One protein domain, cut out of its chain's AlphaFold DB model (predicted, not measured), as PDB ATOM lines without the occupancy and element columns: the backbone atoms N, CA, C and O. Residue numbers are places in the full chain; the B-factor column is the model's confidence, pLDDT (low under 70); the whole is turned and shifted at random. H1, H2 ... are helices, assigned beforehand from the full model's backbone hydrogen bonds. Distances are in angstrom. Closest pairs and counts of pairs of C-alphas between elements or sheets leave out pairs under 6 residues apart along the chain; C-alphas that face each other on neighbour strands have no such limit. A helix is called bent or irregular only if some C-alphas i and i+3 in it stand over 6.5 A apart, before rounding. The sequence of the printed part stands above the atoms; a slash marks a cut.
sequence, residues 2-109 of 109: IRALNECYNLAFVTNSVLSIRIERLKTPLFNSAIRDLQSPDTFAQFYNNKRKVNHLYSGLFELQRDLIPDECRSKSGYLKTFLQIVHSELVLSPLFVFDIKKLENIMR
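AT A GLANCE: This is residues 2 to 109 of the 109 residues of an uncharacterized protein of Parastrongyloides trichosuri (UniProt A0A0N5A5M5). One long helix, H5, runs along one side of the domain, and shorter helices are set crosswise on it: the helical hairpin of H3 and H4 at its first end and H8 across residues 58 to 62. H7 lies nearest to the mean of the C-alphas, with residues 5 to 9 of H1 packed on its residues 79 to 83, and the small H6 lies far out, well away from the hairpin. The printed part has 108 residues with eight named helices, H1 to H8 in chain order, and no named strand, and its class is all helix. It is compact, with a radius of gyration of the C-alphas of 13.6 A and spans of 37 by 29 by 24 A.

HOW THE PARTS SIT: H1, residues 2 to 14, touches H7, residues 79 to 90, at a steep tilt of 51 degrees, the same way; the closest C-alphas are those of Asn 6 and Thr 82, 7.0 A apart. H2, residues 18 to 25, only just touches residues 64 to 68 of H5, residues 51 to 68, with 3 pairs of C-alphas within 8 A, the closest being Arg 22 and Leu 64 at 7.1 A. H3, residues 29 to 39, and H4, residues 41 to 48, form a hairpin at a steep tilt of 39 degrees, opposite ways, closest at the C-alphas of Asp 37 and Thr 43, 4.8 A. H3 touches residues 53 to 57 of H5, about perpendicular at 87 degrees, the closest C-alphas being Ala 34 and Lys 53, 5.6 A apart. H6, residues 71 to 74, touches no helix. H8, residues 101 to 108, touches H5, with the C-alphas of Tyr 58 and Leu 104 closest at 6.3 A; it is about perpendicular at 71 degrees, only just past steep. H5 is the hub, touching four helices, H4 only at the corner; the packing is mostly crossed. Every O i to N i+4 pair is within hydrogen-bond range in H1, H3, H5, H7 and H8, against 3 of 4 in H2 and 2 of 4 in H4; H6 is too short for such a pair.

IN THESE COORDINATES: H1 begins at C-alpha 2, (237.787, 203.490, 127.308), and measures 16.3 A. H3 measures 15.5 A; H4 is irregular, with C-alphas 42 and 45 7.4 A apart. H5 runs 25.6 A from C-alpha 51, (213.672, 208.628, 149.312). H7 measures 16.7 A. H8 ends at C-alpha 108, (224.957, 195.142, 143.538).

THE WHOLE: The C-alphas of Asp 42 and Glu 72, the two farthest apart, are 38.9 A apart. The printed part has no cut; H7 to H8 is a short link of 10 residues, and the other links are tight. Mean pLDDT of the printed part is 87.0, and residues 2 to 16 are under 70.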
ATOM      1  N   ILE A   2     239.137 202.876 127.232       56.81
ATOM      2  CA  ILE A   2     237.787 203.490 127.308       56.81
ATOM      3  C   ILE A   2     237.040 203.461 125.957       56.81
ATOM      4  O   ILE A   2     235.849 203.178 125.919       56.81
ATOM      5  N   ARG A   3     237.749 203.680 124.839       59.59
ATOM      6  CA  ARG A   3     237.171 203.673 123.481       59.59
ATOM      7  C   ARG A   3     236.547 202.324 123.089       59.59
ATOM      8  O   ARG A   3     235.395 202.295 122.691       59.59
ATOM      9  N   ALA A   4     237.270 201.225 123.315       63.12
ATOM     10  CA  ALA A   4     236.785 199.872 123.029       63.12
ATOM     11  C   ALA A   4     235.603 199.473 123.928       63.12
ATOM     12  O   ALA A   4     234.690 198.787 123.482       63.12
ATOM     13  N   LEU A   5     235.589 199.930 125.189       65.31
ATOM     14  CA  LEU A   5     234.457 199.695 126.087       65.31
ATOM     15  C   LEU A   5     233.219 200.465 125.606       65.31
ATOM     16  O   LEU A   5     232.156 199.874 125.486       65.31
ATOM     17  N   ASN A   6     233.373 201.742 125.245       66.62
ATOM     18  CA  ASN A   6     232.290 202.538 124.663       66.62
ATOM     19  C   ASN A   6     231.780 201.956 123.338       66.62
ATOM     20  O   ASN A   6     230.580 201.975 123.108       66.62
ATOM     21  N   GLU A   7     232.648 201.422 122.477       67.50
ATOM     22  CA  GLU A   7     232.245 200.774 121.221       67.50
ATOM     23  C   GLU A   7     231.465 199.478 121.466       67.50
ATOM     24  O   GLU A   7     230.385 199.318 120.902       67.50
ATOM     25  N   CYS A   8     231.934 198.599 122.364       63.47
ATOM     26  CA  CYS A   8     231.178 197.411 122.771       63.47
ATOM     27  C   CYS A   8     229.824 197.784 123.388       63.47
ATOM     28  O   CYS A   8     228.824 197.137 123.094       63.47
ATOM     29  N   TYR A   9     229.776 198.842 124.204       67.69
ATOM     30  CA  TYR A   9     228.531 199.329 124.792       67.69
ATOM     31  C   TYR A   9     227.589 199.930 123.743       67.69
ATOM     32  O   TYR A   9     226.398 199.632 123.734       67.69
ATOM     33  N   ASN A  10     228.102 200.744 122.827       66.50
ATOM     34  CA  ASN A  10     227.293 201.324 121.763       66.50
ATOM     35  C   ASN A  10     226.724 200.235 120.849       66.50
ATOM     36  O   ASN A  10     225.542 200.290 120.523       66.50
ATOM     37  N   LEU A  11     227.514 199.223 120.482       64.25
ATOM     38  CA  LEU A  11     227.058 198.092 119.666       64.25
ATOM     39  C   LEU A  11     226.048 197.195 120.392       64.25
ATOM     40  O   LEU A  11     225.084 196.758 119.772       64.25
ATOM     41  N   ALA A  12     226.246 196.932 121.684       60.16
ATOM     42  CA  ALA A  12     225.380 196.034 122.450       60.16
ATOM     43  C   ALA A  12     224.092 196.702 122.970       60.16
ATOM     44  O   ALA A  12     223.090 196.013 123.163       60.16
ATOM     45  N   PHE A  13     224.107 198.018 123.224       66.69
ATOM     46  CA  PHE A  13     223.053 198.690 124.005       66.69
ATOM     47  C   PHE A  13     222.351 199.837 123.283       66.69
ATOM     48  O   PHE A  13     221.146 200.012 123.464       66.69
ATOM     49  N   VAL A  14     223.080 200.619 122.484       62.97
ATOM     50  CA  VAL A  14     222.532 201.794 121.780       62.97
ATOM     51  C   VAL A  14     222.090 201.411 120.367       62.97
ATOM     52  O   VAL A  14     221.010 201.778 119.909       62.97
ATOM     53  N   THR A  15     222.900 200.602 119.691       59.94
ATOM     54  CA  THR A  15     222.591 200.071 118.366       59.94
ATOM     55  C   THR A  15     221.442 199.069 118.505       59.94
ATOM     56  O   THR A  15     221.504 198.160 119.330       59.94
ATOM     57  N   ASN A  16     220.377 199.246 117.717       66.56
ATOM     58  CA  ASN A  16     219.106 198.496 117.773       66.56
ATOM     59  C   ASN A  16     218.126 198.871 118.904       66.56
ATOM     60  O   ASN A  16     217.220 198.091 119.195       66.56
ATOM     61  N   SER A  17     218.257 200.049 119.529       77.38
ATOM     62  CA  SER A  17     217.262 200.578 120.489       77.38
ATOM     63  C   SER A  17     217.028 199.699 121.729       77.38
ATOM     64  O   SER A  17     215.994 199.791 122.389       77.38
ATOM     65  N   VAL A  18     217.974 198.821 122.076       84.06
ATOM     66  CA  VAL A  18     217.802 197.865 123.181       84.06
ATOM     67  C   VAL A  18     217.663 198.593 124.519       84.06
ATOM     68  O   VAL A  18     216.753 198.285 125.294       84.06
ATOM     69  N   LEU A  19     218.530 199.578 124.786       85.50
ATOM     70  CA  LEU A  19     218.482 200.368 126.016       85.50
ATOM     71  C   LEU A  19     217.167 201.144 126.143       85.50
ATOM     72  O   LEU A  19     216.524 201.065 127.190       85.50
ATOM     73  N   SER A  20     216.742 201.840 125.087       85.12
ATOM     74  CA  SER A  20     215.506 202.627 125.101       85.12
ATOM     75  C   SER A  20     214.286 201.741 125.356       85.12
ATOM     76  O   SER A  20     213.506 202.024 126.262       85.12
ATOM     77  N   ILE A  21     214.182 200.588 124.682       87.75
ATOM     78  CA  ILE A  21     213.113 199.599 124.910       87.75
ATOM     79  C   ILE A  21     213.089 199.113 126.366       87.75
ATOM     80  O   ILE A  21     212.015 198.905 126.936       87.75
ATOM     81  N   ARG A  22     214.252 198.900 126.992       88.00
ATOM     82  CA  ARG A  22     214.310 198.485 128.400       88.00
ATOM     83  C   ARG A  22     213.950 199.619 129.357       88.00
ATOM     84  O   ARG A  22     213.240 199.359 130.324       88.00
ATOM     85  N   ILE A  23     214.357 200.852 129.068       90.62
ATOM     86  CA  ILE A  23     213.949 202.037 129.833       90.62
ATOM     87  C   ILE A  23     212.431 202.238 129.762       90.62
ATOM     88  O   ILE A  23     211.824 202.524 130.791       90.62
ATOM     89  N   GLU A  24     211.794 202.023 128.605       88.56
ATOM     90  CA  GLU A  24     210.327 202.096 128.479       88.56
ATOM     91  C   GLU A  24     209.617 201.178 129.485       88.56
ATOM     92  O   GLU A  24     208.612 201.564 130.081       88.56
ATOM     93  N   ARG A  25     210.167 199.986 129.748       89.31
ATOM     94  CA  ARG A  25     209.596 199.035 130.721       89.31
ATOM     95  C   ARG A  25     209.701 199.514 132.169       89.31
ATOM     96  O   ARG A  25     208.945 199.042 133.011       89.31
ATOM     97  N   LEU A  26     210.602 200.455 132.458       88.81
ATOM     98  CA  LEU A  26     210.775 201.056 133.780       88.81
ATOM     99  C   LEU A  26     209.906 202.298 134.005       88.81
ATOM    100  O   LEU A  26     209.894 202.822 135.120       88.81
ATOM    101  N   LYS A  27     209.173 202.782 132.988       88.50
ATOM    102  CA  LYS A  27     208.370 204.015 133.049       88.50
ATOM    103  C   LYS A  27     207.125 203.890 133.925       88.50
ATOM    104  O   LYS A  27     205.986 203.967 133.470       88.50
ATOM    105  N   THR A  28     207.335 203.775 135.225       93.69
ATOM    106  CA  THR A  28     206.294 203.997 136.222       93.69
ATOM    107  C   THR A  28     206.091 205.504 136.439       93.69
ATOM    108  O   THR A  28     206.995 206.300 136.161       93.69
ATOM    109  N   PRO A  29     204.950 205.945 137.005       94.94
ATOM    110  CA  PRO A  29     204.765 207.349 137.382       94.94
ATOM    111  C   PRO A  29     205.875 207.874 138.306       94.94
ATOM    112  O   PRO A  29     206.289 209.027 138.199       94.94
ATOM    113  N   LEU A  30     206.389 207.011 139.190       94.69
ATOM    114  CA  LEU A  30     207.453 207.359 140.124       94.69
ATOM    115  C   LEU A  30     208.803 207.518 139.414       94.69
ATOM    116  O   LEU A  30     209.517 208.478 139.699       94.69
ATOM    117  N   PHE A  31     209.128 206.617 138.483       94.56
ATOM    118  CA  PHE A  31     210.332 206.707 137.657       94.56
ATOM    119  C   PHE A  31     210.295 207.964 136.788       94.56
ATOM    120  O   PHE A  31     211.206 208.781 136.851       94.56
ATOM    121  N   ASN A  32     209.194 208.194 136.070       95.56
ATOM    122  CA  ASN A  32     209.028 209.369 135.212       95.56
ATOM    123  C   ASN A  32     209.129 210.680 135.998       95.56
ATOM    124  O   ASN A  32     209.732 211.643 135.527       95.56
ATOM    125  N   SER A  33     208.561 210.724 137.207       96.62
ATOM    126  CA  SER A  33     208.716 211.889 138.074       96.62
ATOM    127  C   SER A  33     210.157 212.064 138.548       96.62
ATOM    128  O   SER A  33     210.612 213.197 138.602       96.62
ATOM    129  N   ALA A  34     210.879 210.983 138.861       96.81
ATOM    130  CA  ALA A  34     212.298 211.068 139.200       96.81
ATOM    131  C   ALA A  34     213.128 211.607 138.026       96.81
ATOM    132  O   ALA A  34     213.941 212.499 138.229       96.81
ATOM    133  N   ILE A  35     212.892 211.123 136.801       97.12
ATOM    134  CA  ILE A  35     213.595 211.619 135.609       97.12
ATOM    135  C   ILE A  35     213.322 213.106 135.401       97.12
ATOM    136  O   ILE A  35     214.266 213.872 135.252       97.12
ATOM    137  N   ARG A  36     212.057 213.534 135.476       97.25
ATOM    138  CA  ARG A  36     211.689 214.949 135.336       97.25
ATOM    139  C   ARG A  36     212.415 215.838 136.344       97.25
ATOM    140  O   ARG A  36     212.943 216.876 135.960       97.25
ATOM    141  N   ASP A  37     212.482 215.411 137.605       97.88
ATOM    142  CA  ASP A  37     213.176 216.163 138.653       97.88
ATOM    143  C   ASP A  37     214.684 216.310 138.361       97.88
ATOM    144  O   ASP A  37     215.295 217.286 138.787       97.88
ATOM    145  N   LEU A  38     215.282 215.356 137.635       98.00
ATOM    146  CA  LEU A  38     216.711 215.304 137.298       98.00
ATOM    147  C   LEU A  38     217.072 215.968 135.958       98.00
ATOM    148  O   LEU A  38     218.255 216.119 135.640       98.00
ATOM    149  N   GLN A  39     216.082 216.385 135.168       97.44
ATOM    150  CA  GLN A  39     216.292 217.109 133.909       97.44
ATOM    151  C   GLN A  39     216.575 218.603 134.124       97.44
ATOM    152  O   GLN A  39     217.221 219.223 133.282       97.44
ATOM    153  N   SER A  40     216.168 219.172 135.266       96.31
ATOM    154  CA  SER A  40     216.462 220.561 135.641       96.31
ATOM    155  C   SER A  40     217.174 220.643 136.998       96.31
ATOM    156  O   SER A  40     216.708 220.027 137.959       96.31
ATOM    157  N   PRO A  41     218.257 221.436 137.125       95.31
ATOM    158  CA  PRO A  41     218.908 221.697 138.412       95.31
ATOM    159  C   PRO A  41     217.948 222.250 139.475       95.31
ATOM    160  O   PRO A  41     218.071 221.906 140.650       95.31
ATOM    161  N   ASP A  42     216.954 223.040 139.059       97.38
ATOM    162  CA  ASP A  42     215.979 223.679 139.954       97.38
ATOM    163  C   ASP A  42     215.092 222.660 140.684       97.38
ATOM    164  O   ASP A  42     214.541 222.939 141.751       97.38
ATOM    165  N   THR A  43     214.957 221.453 140.130       97.00
ATOM    166  CA  THR A  43     214.093 220.401 140.673       97.00
ATOM    167  C   THR A  43     214.857 219.282 141.376       97.00
ATOM    168  O   THR A  43     214.227 218.392 141.949       97.00
ATOM    169  N   PHE A  44     216.192 219.343 141.456       97.44
ATOM    170  CA  PHE A  44     216.998 218.310 142.124       97.44
ATOM    171  C   PHE A  44     216.580 218.074 143.578       97.44
ATOM    172  O   PHE A  44     216.502 216.930 144.029       97.44
ATOM    173  N   ALA A  45     216.261 219.140 144.316       97.00
ATOM    174  CA  ALA A  45     215.813 219.022 145.702       97.00
ATOM    175  C   ALA A  45     214.546 218.154 145.827       97.00
ATOM    176  O   ALA A  45     214.405 217.404 146.791       97.00
ATOM    177  N   GLN A  46     213.649 218.190 144.837       96.69
ATOM    178  CA  GLN A  46     212.418 217.393 144.828       96.69
ATOM    179  C   GLN A  46     212.710 215.893 144.682       96.69
ATOM    180  O   GLN A  46     212.045 215.071 145.323       96.69
ATOM    181  N   PHE A  47     213.741 215.541 143.908       97.38
ATOM    182  CA  PHE A  47     214.229 214.170 143.803       97.38
ATOM    183  C   PHE A  47     214.838 213.699 145.129       97.38
ATOM    184  O   PHE A  47     214.407 212.686 145.682       97.38
ATOM    185  N   TYR A  48     215.802 214.450 145.672       95.81
ATOM    186  CA  TYR A  48     216.552 214.037 146.865       95.81
ATOM    187  C   TYR A  48     215.707 214.013 148.144       95.81
ATOM    188  O   TYR A  48     215.914 213.147 148.997       95.81
ATOM    189  N   ASN A  49     214.705 214.889 148.257       96.88
ATOM    190  CA  ASN A  49     213.778 214.895 149.391       96.88
ATOM    191  C   ASN A  49     212.805 213.703 149.375       96.88
ATOM    192  O   ASN A  49     212.167 213.411 150.387       96.88
ATOM    193  N   ASN A  50     212.700 212.973 148.261       96.44
ATOM    194  CA  ASN A  50     211.833 211.810 148.137       96.44
ATOM    195  C   ASN A  50     212.650 210.511 148.058       96.44
ATOM    196  O   ASN A  50     212.958 210.003 146.979       96.44
ATOM    197  N   LYS A  51     212.930 209.903 149.219       95.31
ATOM    198  CA  LYS A  51     213.672 208.628 149.312       95.31
ATOM    199  C   LYS A  51     213.104 207.520 148.416       95.31
ATOM    200  O   LYS A  51     213.868 206.701 147.910       95.31
ATOM    201  N   ARG A  52     211.784 207.495 148.198       95.44
ATOM    202  CA  ARG A  52     211.130 206.500 147.340       95.44
ATOM    203  C   ARG A  52     211.519 206.691 145.873       95.44
ATOM    204  O   ARG A  52     211.839 205.700 145.229       95.44
ATOM    205  N   LYS A  53     211.552 207.934 145.367       95.38
ATOM    206  CA  LYS A  53     212.043 208.253 144.009       95.38
ATOM    207  C   LYS A  53     213.494 207.837 143.842       95.38
ATOM    208  O   LYS A  53     213.816 207.143 142.882       95.38
ATOM    209  N   VAL A  54     214.341 208.208 144.805       95.94
ATOM    210  CA  VAL A  54     215.762 207.856 144.767       95.94
ATOM    211  C   VAL A  54     215.919 206.342 144.694       95.94
ATOM    212  O   VAL A  54     216.529 205.836 143.761       95.94
ATOM    213  N   ASN A  55     215.338 205.596 145.630       94.62
ATOM    214  CA  ASN A  55     215.488 204.143 145.644       94.62
ATOM    215  C   ASN A  55     214.912 203.493 144.381       94.62
ATOM    216  O   ASN A  55     215.562 202.626 143.815       94.62
ATOM    217  N   HIS A  56     213.758 203.956 143.894       94.56
ATOM    218  CA  HIS A  56     213.152 203.416 142.679       94.56
ATOM    219  C   HIS A  56     214.018 203.640 141.431       94.56
ATOM    220  O   HIS A  56     214.167 202.722 140.629       94.56
ATOM    221  N   LEU A  57     214.646 204.814 141.296       96.38
ATOM    222  CA  LEU A  57     215.592 205.083 140.213       96.38
ATOM    223  C   LEU A  57     216.789 204.125 140.274       96.38
ATOM    224  O   LEU A  57     217.100 203.477 139.281       96.38
ATOM    225  N   TYR A  58     217.437 204.002 141.438       96.25
ATOM    226  CA  TYR A  58     218.617 203.142 141.578       96.25
ATOM    227  C   TYR A  58     218.293 201.647 141.438       96.25
ATOM    228  O   TYR A  58     219.109 200.913 140.888       96.25
ATOM    229  N   SER A  59     217.106 201.198 141.854       94.25
ATOM    230  CA  SER A  59     216.626 199.841 141.562       94.25
ATOM    231  C   SER A  59     216.448 199.616 140.058       94.25
ATOM    232  O   SER A  59     216.919 198.609 139.542       94.25
ATOM    233  N   GLY A  60     215.868 200.578 139.333       94.12
ATOM    234  CA  GLY A  60     215.761 200.501 137.873       94.12
ATOM    235  C   GLY A  60     217.127 200.463 137.178       94.12
ATOM    236  O   GLY A  60     217.341 199.666 136.269       94.12
ATOM    237  N   LEU A  61     218.095 201.262 137.641       94.44
ATOM    238  CA  LEU A  61     219.475 201.214 137.136       94.44
ATOM    239  C   LEU A  61     220.137 199.856 137.392       94.44
ATOM    240  O   LEU A  61     220.856 199.353 136.529       94.44
ATOM    241  N   PHE A  62     219.887 199.258 138.558       93.06
ATOM    242  CA  PHE A  62     220.369 197.921 138.888       93.06
ATOM    243  C   PHE A  62     219.775 196.847 137.961       93.06
ATOM    244  O   PHE A  62     220.506 195.984 137.474       93.06
ATOM    245  N   GLU A  63     218.476 196.914 137.676       91.44
ATOM    246  CA  GLU A  63     217.822 195.996 136.739       91.44
ATOM    247  C   GLU A  63     218.376 196.154 135.319       91.44
ATOM    248  O   GLU A  63     218.729 195.161 134.687       91.44
ATOM    249  N   LEU A  64     218.538 197.393 134.843       90.19
ATOM    250  CA  LEU A  64     219.126 197.665 133.531       90.19
ATOM    251  C   LEU A  64     220.543 197.113 133.418       90.19
ATOM    252  O   LEU A  64     220.846 196.425 132.448       90.19
ATOM    253  N   GLN A  65     221.415 197.392 134.391       88.19
ATOM    254  CA  GLN A  65     222.799 196.924 134.319       88.19
ATOM    255  C   GLN A  65     222.870 195.390 134.358       88.19
ATOM    256  O   GLN A  65     223.657 194.800 133.624       88.19
ATOM    257  N   ARG A  66     222.012 194.740 135.158       87.50
ATOM    258  CA  ARG A  66     221.962 193.278 135.273       87.50
ATOM    259  C   ARG A  66     221.478 192.629 133.976       87.50
ATOM    260  O   ARG A  66     222.002 191.603 133.564       87.50
ATOM    261  N   ASP A  67     220.465 193.211 133.350       84.50
ATOM    262  CA  ASP A  67     219.849 192.635 132.155       84.50
ATOM    263  C   ASP A  67     220.648 192.923 130.882       84.50
ATOM    264  O   ASP A  67     220.551 192.171 129.914       84.50
ATOM    265  N   LEU A  68     221.387 194.033 130.859       82.38
ATOM    266  CA  LEU A  68     222.103 194.486 129.672       82.38
ATOM    267  C   LEU A  68     223.580 194.107 129.718       82.38
ATOM    268  O   LEU A  68     224.107 193.621 128.729       82.38
ATOM    269  N   ILE A  69     224.274 194.305 130.835       79.50
ATOM    270  CA  ILE A  69     225.735 194.195 130.857       79.50
ATOM    271  C   ILE A  69     226.140 192.724 131.028       79.50
ATOM    272  O   ILE A  69     225.814 192.154 132.075       79.50
ATOM    273  N   PRO A  70     226.891 192.132 130.074       75.44
ATOM    274  CA  PRO A  70     227.444 190.790 130.220       75.44
ATOM    275  C   PRO A  70     228.368 190.700 131.436       75.44
ATOM    276  O   PRO A  70     229.071 191.665 131.766       75.44
ATOM    277  N   ASP A  71     228.399 189.547 132.095       77.38
ATOM    278  CA  ASP A  71     229.182 189.354 133.319       77.38
ATOM    279  C   ASP A  71     230.686 189.605 133.087       77.38
ATOM    280  O   ASP A  71     231.372 190.175 133.941       77.38
ATOM    281  N   GLU A  72     231.191 189.315 131.885       74.06
ATOM    282  CA  GLU A  72     232.579 189.549 131.475       74.06
ATOM    283  C   GLU A  72     232.931 191.043 131.395       74.06
ATOM    284  O   GLU A  72     234.102 191.427 131.470       74.06
ATOM    285  N   CYS A  73     231.928 191.909 131.233       74.19
ATOM    286  CA  CYS A  73     232.090 193.359 131.241       74.19
ATOM    287  C   CYS A  73     232.020 193.946 132.654       74.19
ATOM    288  O   CYS A  73     232.675 194.958 132.902       74.19
ATOM    289  N   ARG A  74     231.292 193.314 133.587       76.12
ATOM    290  CA  ARG A  74     231.137 193.805 134.972       76.12
ATOM    291  C   ARG A  74     232.431 193.756 135.783       76.12
ATOM    292  O   ARG A  74     232.600 194.521 136.723       76.12
ATOM    293  N   SER A  75     233.369 192.893 135.404       74.62
ATOM    294  CA  SER A  75     234.697 192.818 136.029       74.62
ATOM    295  C   SER A  75     235.665 193.913 135.550       74.62
ATOM    296  O   SER A  75     236.735 194.092 136.133       74.62
ATOM    297  N   LYS A  76     235.318 194.664 134.494       79.56
ATOM    298  CA  LYS A  76     236.210 195.670 133.901       79.56
ATOM    299  C   LYS A  76     236.118 196.996 134.643       79.56
ATOM    300  O   LYS A  76     235.043 197.562 134.808       79.56
ATOM    301  N   SER A  77     237.269 197.556 135.012       80.12
ATOM    302  CA  SER A  77     237.322 198.879 135.643       80.12
ATOM    303  C   SER A  77     236.625 199.944 134.785       80.12
ATOM    304  O   SER A  77     236.853 200.041 133.578       80.12
ATOM    305  N   GLY A  78     235.764 200.742 135.419       80.75
ATOM    306  CA  GLY A  78     235.052 201.851 134.780       80.75
ATOM    307  C   GLY A  78     233.775 201.480 134.021       80.75
ATOM    308  O   GLY A  78     233.106 202.397 133.546       80.75
ATOM    309  N   TYR A  79     233.383 200.200 133.946       84.38
ATOM    310  CA  TYR A  79     232.170 199.786 133.222       84.38
ATOM    311  C   TYR A  79     230.911 200.502 133.734       84.38
ATOM    312  O   TYR A  79     230.116 201.008 132.944       84.38
ATOM    313  N   LEU A  80     230.764 200.611 135.059       88.19
ATOM    314  CA  LEU A  80     229.596 201.218 135.688       88.19
ATOM    315  C   LEU A  80     229.518 202.716 135.384       88.19
ATOM    316  O   LEU A  80     228.443 203.246 135.118       88.19
ATOM    317  N   LYS A  81     230.673 203.391 135.340       89.38
ATOM    318  CA  LYS A  81     230.764 204.798 134.941       89.38
ATOM    319  C   LYS A  81     230.316 204.986 133.490       89.38
ATOM    320  O   LYS A  81     229.503 205.868 133.231       89.38
ATOM    321  N   THR A  82     230.804 204.154 132.569       86.44
ATOM    322  CA  THR A  82     230.392 204.187 131.156       86.44
ATOM    323  C   THR A  82     228.893 203.920 131.006       86.44
ATOM    324  O   THR A  82     228.202 204.683 130.336       86.44
ATOM    325  N   PHE A  83     228.368 202.889 131.672       88.81
ATOM    326  CA  PHE A  83     226.940 202.571 131.671       88.81
ATOM    327  C   PHE A  83     226.086 203.767 132.114       88.81
ATOM    328  O   PHE A  83     225.163 204.168 131.407       88.81
ATOM    329  N   LEU A  84     226.426 204.382 133.249       92.56
ATOM    330  CA  LEU A  84     225.678 205.518 133.785       92.56
ATOM    331  C   LEU A  84     225.754 206.760 132.892       92.56
ATOM    332  O   LEU A  84     224.779 207.501 132.824       92.56
ATOM    333  N   GLN A  85     226.864 206.984 132.183       90.94
ATOM    334  CA  GLN A  85     226.976 208.073 131.203       90.94
ATOM    335  C   GLN A  85     226.045 207.875 130.002       90.94
ATOM    336  O   GLN A  85     225.433 208.831 129.524       90.94
ATOM    337  N   ILE A  86     225.915 206.636 129.527       88.69
ATOM    338  CA  ILE A  86     225.009 206.305 128.423       88.69
ATOM    339  C   ILE A  86     223.557 206.481 128.874       88.69
ATOM    340  O   ILE A  86     222.791 207.166 128.205       88.69
ATOM    341  N   VAL A  87     223.191 205.942 130.043       92.00
ATOM    342  CA  VAL A  87     221.840 206.106 130.606       92.00
ATOM    343  C   VAL A  87     221.510 207.577 130.871       92.00
ATOM    344  O   VAL A  87     220.390 208.005 130.613       92.00
ATOM    345  N   HIS A  88     222.476 208.364 131.354       94.88
ATOM    346  CA  HIS A  88     222.319 209.811 131.542       94.88
ATOM    347  C   HIS A  88     221.937 210.508 130.231       94.88
ATOM    348  O   HIS A  88     220.973 211.273 130.204       94.88
ATOM    349  N   SER A  89     222.646 210.169 129.150       90.75
ATOM    350  CA  SER A  89     222.411 210.731 127.818       90.75
ATOM    351  C   SER A  89     221.046 210.315 127.260       90.75
ATOM    352  O   SER A  89     220.302 211.161 126.773       90.75
ATOM    353  N   GLU A  90     220.687 209.037 127.391       90.31
ATOM    354  CA  GLU A  90     219.413 208.479 126.910       90.31
ATOM    355  C   GLU A  90     218.196 209.090 127.625       90.31
ATOM    356  O   GLU A  90     217.156 209.338 127.019       90.31
ATOM    357  N   LEU A  91     218.323 209.372 128.924       93.62
ATOM    358  CA  LEU A  91     217.269 209.993 129.732       93.62
ATOM    359  C   LEU A  91     217.255 211.529 129.634       93.62
ATOM    360  O   LEU A  91     216.389 212.175 130.235       93.62
ATOM    361  N   VAL A  92     218.195 212.111 128.880       95.00
ATOM    362  CA  VAL A  92     218.343 213.559 128.672       95.00
ATOM    363  C   VAL A  92     218.447 214.302 130.011       95.00
ATOM    364  O   VAL A  92     217.776 215.304 130.244       95.00
ATOM    365  N   LEU A  93     219.241 213.771 130.945       97.06
ATOM    366  CA  LEU A  93     219.383 214.364 132.276       97.06
ATOM    367  C   LEU A  93     220.194 215.662 132.228       97.06
ATOM    368  O   LEU A  93     220.992 215.896 131.317       97.06
ATOM    369  N   SER A  94     220.030 216.501 133.252       97.56
ATOM    370  CA  SER A  94     220.822 217.724 133.378       97.56
ATOM    371  C   SER A  94     222.325 217.399 133.396       97.56
ATOM    372  O   SER A  94     222.739 216.486 134.115       97.56
ATOM    373  N   PRO A  95     223.181 218.171 132.699       96.06
ATOM    374  CA  PRO A  95     224.632 217.975 132.745       96.06
ATOM    375  C   PRO A  95     225.232 218.220 134.140       96.06
ATOM    376  O   PRO A  95     226.351 217.792 134.406       96.06
ATOM    377  N   LEU A  96     224.497 218.890 135.037       97.00
ATOM    378  CA  LEU A  96     224.892 219.094 136.435       97.00
ATOM    379  C   LEU A  96     224.518 217.913 137.338       97.00
ATOM    380  O   LEU A  96     224.982 217.837 138.476       97.00
ATOM    381  N   PHE A  97     223.676 216.997 136.859       96.94
ATOM    382  CA  PHE A  97     223.336 215.791 137.595       96.94
ATOM    383  C   PHE A  97     224.396 214.712 137.376       96.94
ATOM    384  O   PHE A  97     224.740 214.372 136.245       96.94
ATOM    385  N   VAL A  98     224.856 214.118 138.476       94.56
ATOM    386  CA  VAL A  98     225.781 212.987 138.473       94.56
ATOM    387  C   VAL A  98     225.181 211.869 139.313       94.56
ATOM    388  O   VAL A  98     224.802 212.080 140.465       94.56
ATOM    389  N   PHE A  99     225.109 210.668 138.743       96.06
ATOM    390  CA  PHE A  99     224.700 209.483 139.486       96.06
ATOM    391  C   PHE A  99     225.704 209.148 140.600       96.06
ATOM    392  O   PHE A  99     226.920 209.190 140.410       96.06
ATOM    393  N   ASP A 100     225.184 208.735 141.750       94.31
ATOM    394  CA  ASP A 100     225.948 208.178 142.860       94.31
ATOM    395  C   ASP A 100     226.333 206.729 142.539       94.31
ATOM    396  O   ASP A 100     225.591 205.774 142.784       94.31
ATOM    397  N   ILE A 101     227.525 206.579 141.962       91.69
ATOM    398  CA  ILE A 101     228.100 205.279 141.604       91.69
ATOM    399  C   ILE A 101     228.174 204.358 142.827       91.69
ATOM    400  O   ILE A 101     227.805 203.192 142.723       91.69
ATOM    401  N   LYS A 102     228.573 204.877 143.997       90.56
ATOM    402  CA  LYS A 102     228.731 204.068 145.215       90.56
ATOM    403  C   LYS A 102     227.395 203.516 145.692       90.56
ATOM    404  O   LYS A 102     227.327 202.380 146.155       90.56
ATOM    405  N   LYS A 103     226.321 204.299 145.571       92.19
ATOM    406  CA  LYS A 103     224.973 203.817 145.887       92.19
ATOM    407  C   LYS A 103     224.568 202.648 144.993       92.19
ATOM    408  O   LYS A 103     224.010 201.683 145.506       92.19
ATOM    409  N   LEU A 104     224.860 202.713 143.694       91.69
ATOM    410  CA  LEU A 104     224.573 201.609 142.778       91.69
ATOM    411  C   LEU A 104     225.447 200.381 143.077       91.69
ATOM    412  O   LEU A 104     224.919 199.278 143.162       91.69
ATOM    413  N   GLU A 105     226.746 200.571 143.326       89.00
ATOM    414  CA  GLU A 105     227.659 199.492 143.735       89.00
ATOM    415  C   GLU A 105     227.189 198.785 145.012       89.00
ATOM    416  O   GLU A 105     227.257 197.564 145.096       89.00
ATOM    417  N   ASN A 106     226.672 199.529 145.993       89.19
ATOM    418  CA  ASN A 106     226.154 198.956 147.236       89.19
ATOM    419  C   ASN A 106     224.888 198.111 147.033       89.19
ATOM    420  O   ASN A 106     224.660 197.204 147.820       89.19
ATOM    421  N   ILE A 107     224.070 198.400 146.015       88.19
ATOM    422  CA  ILE A 107     222.886 197.588 145.674       88.19
ATOM    423  C   ILE A 107     223.295 196.292 144.960       88.19
ATOM    424  O   ILE A 107     222.573 195.304 145.015       88.19
ATOM    425  N   MET A 108     224.439 196.300 144.272       83.94
ATOM    426  CA  MET A 108     224.957 195.142 143.538       83.94
ATOM    427  C   MET A 108     225.661 194.105 144.422       83.94
ATOM    428  O   MET A 108     225.931 193.007 143.936       83.94
ATOM    429  N   ARG A 109     226.012 194.470 145.660       75.62
ATOM    430  CA  ARG A 109     226.643 193.590 146.654       75.62
ATOM    431  C   ARG A 109     225.596 192.795 147.417       75.62
ATOM    432  O   ARG A 109     225.881 191.610 147.677       75.62
TER     433      ARG A 109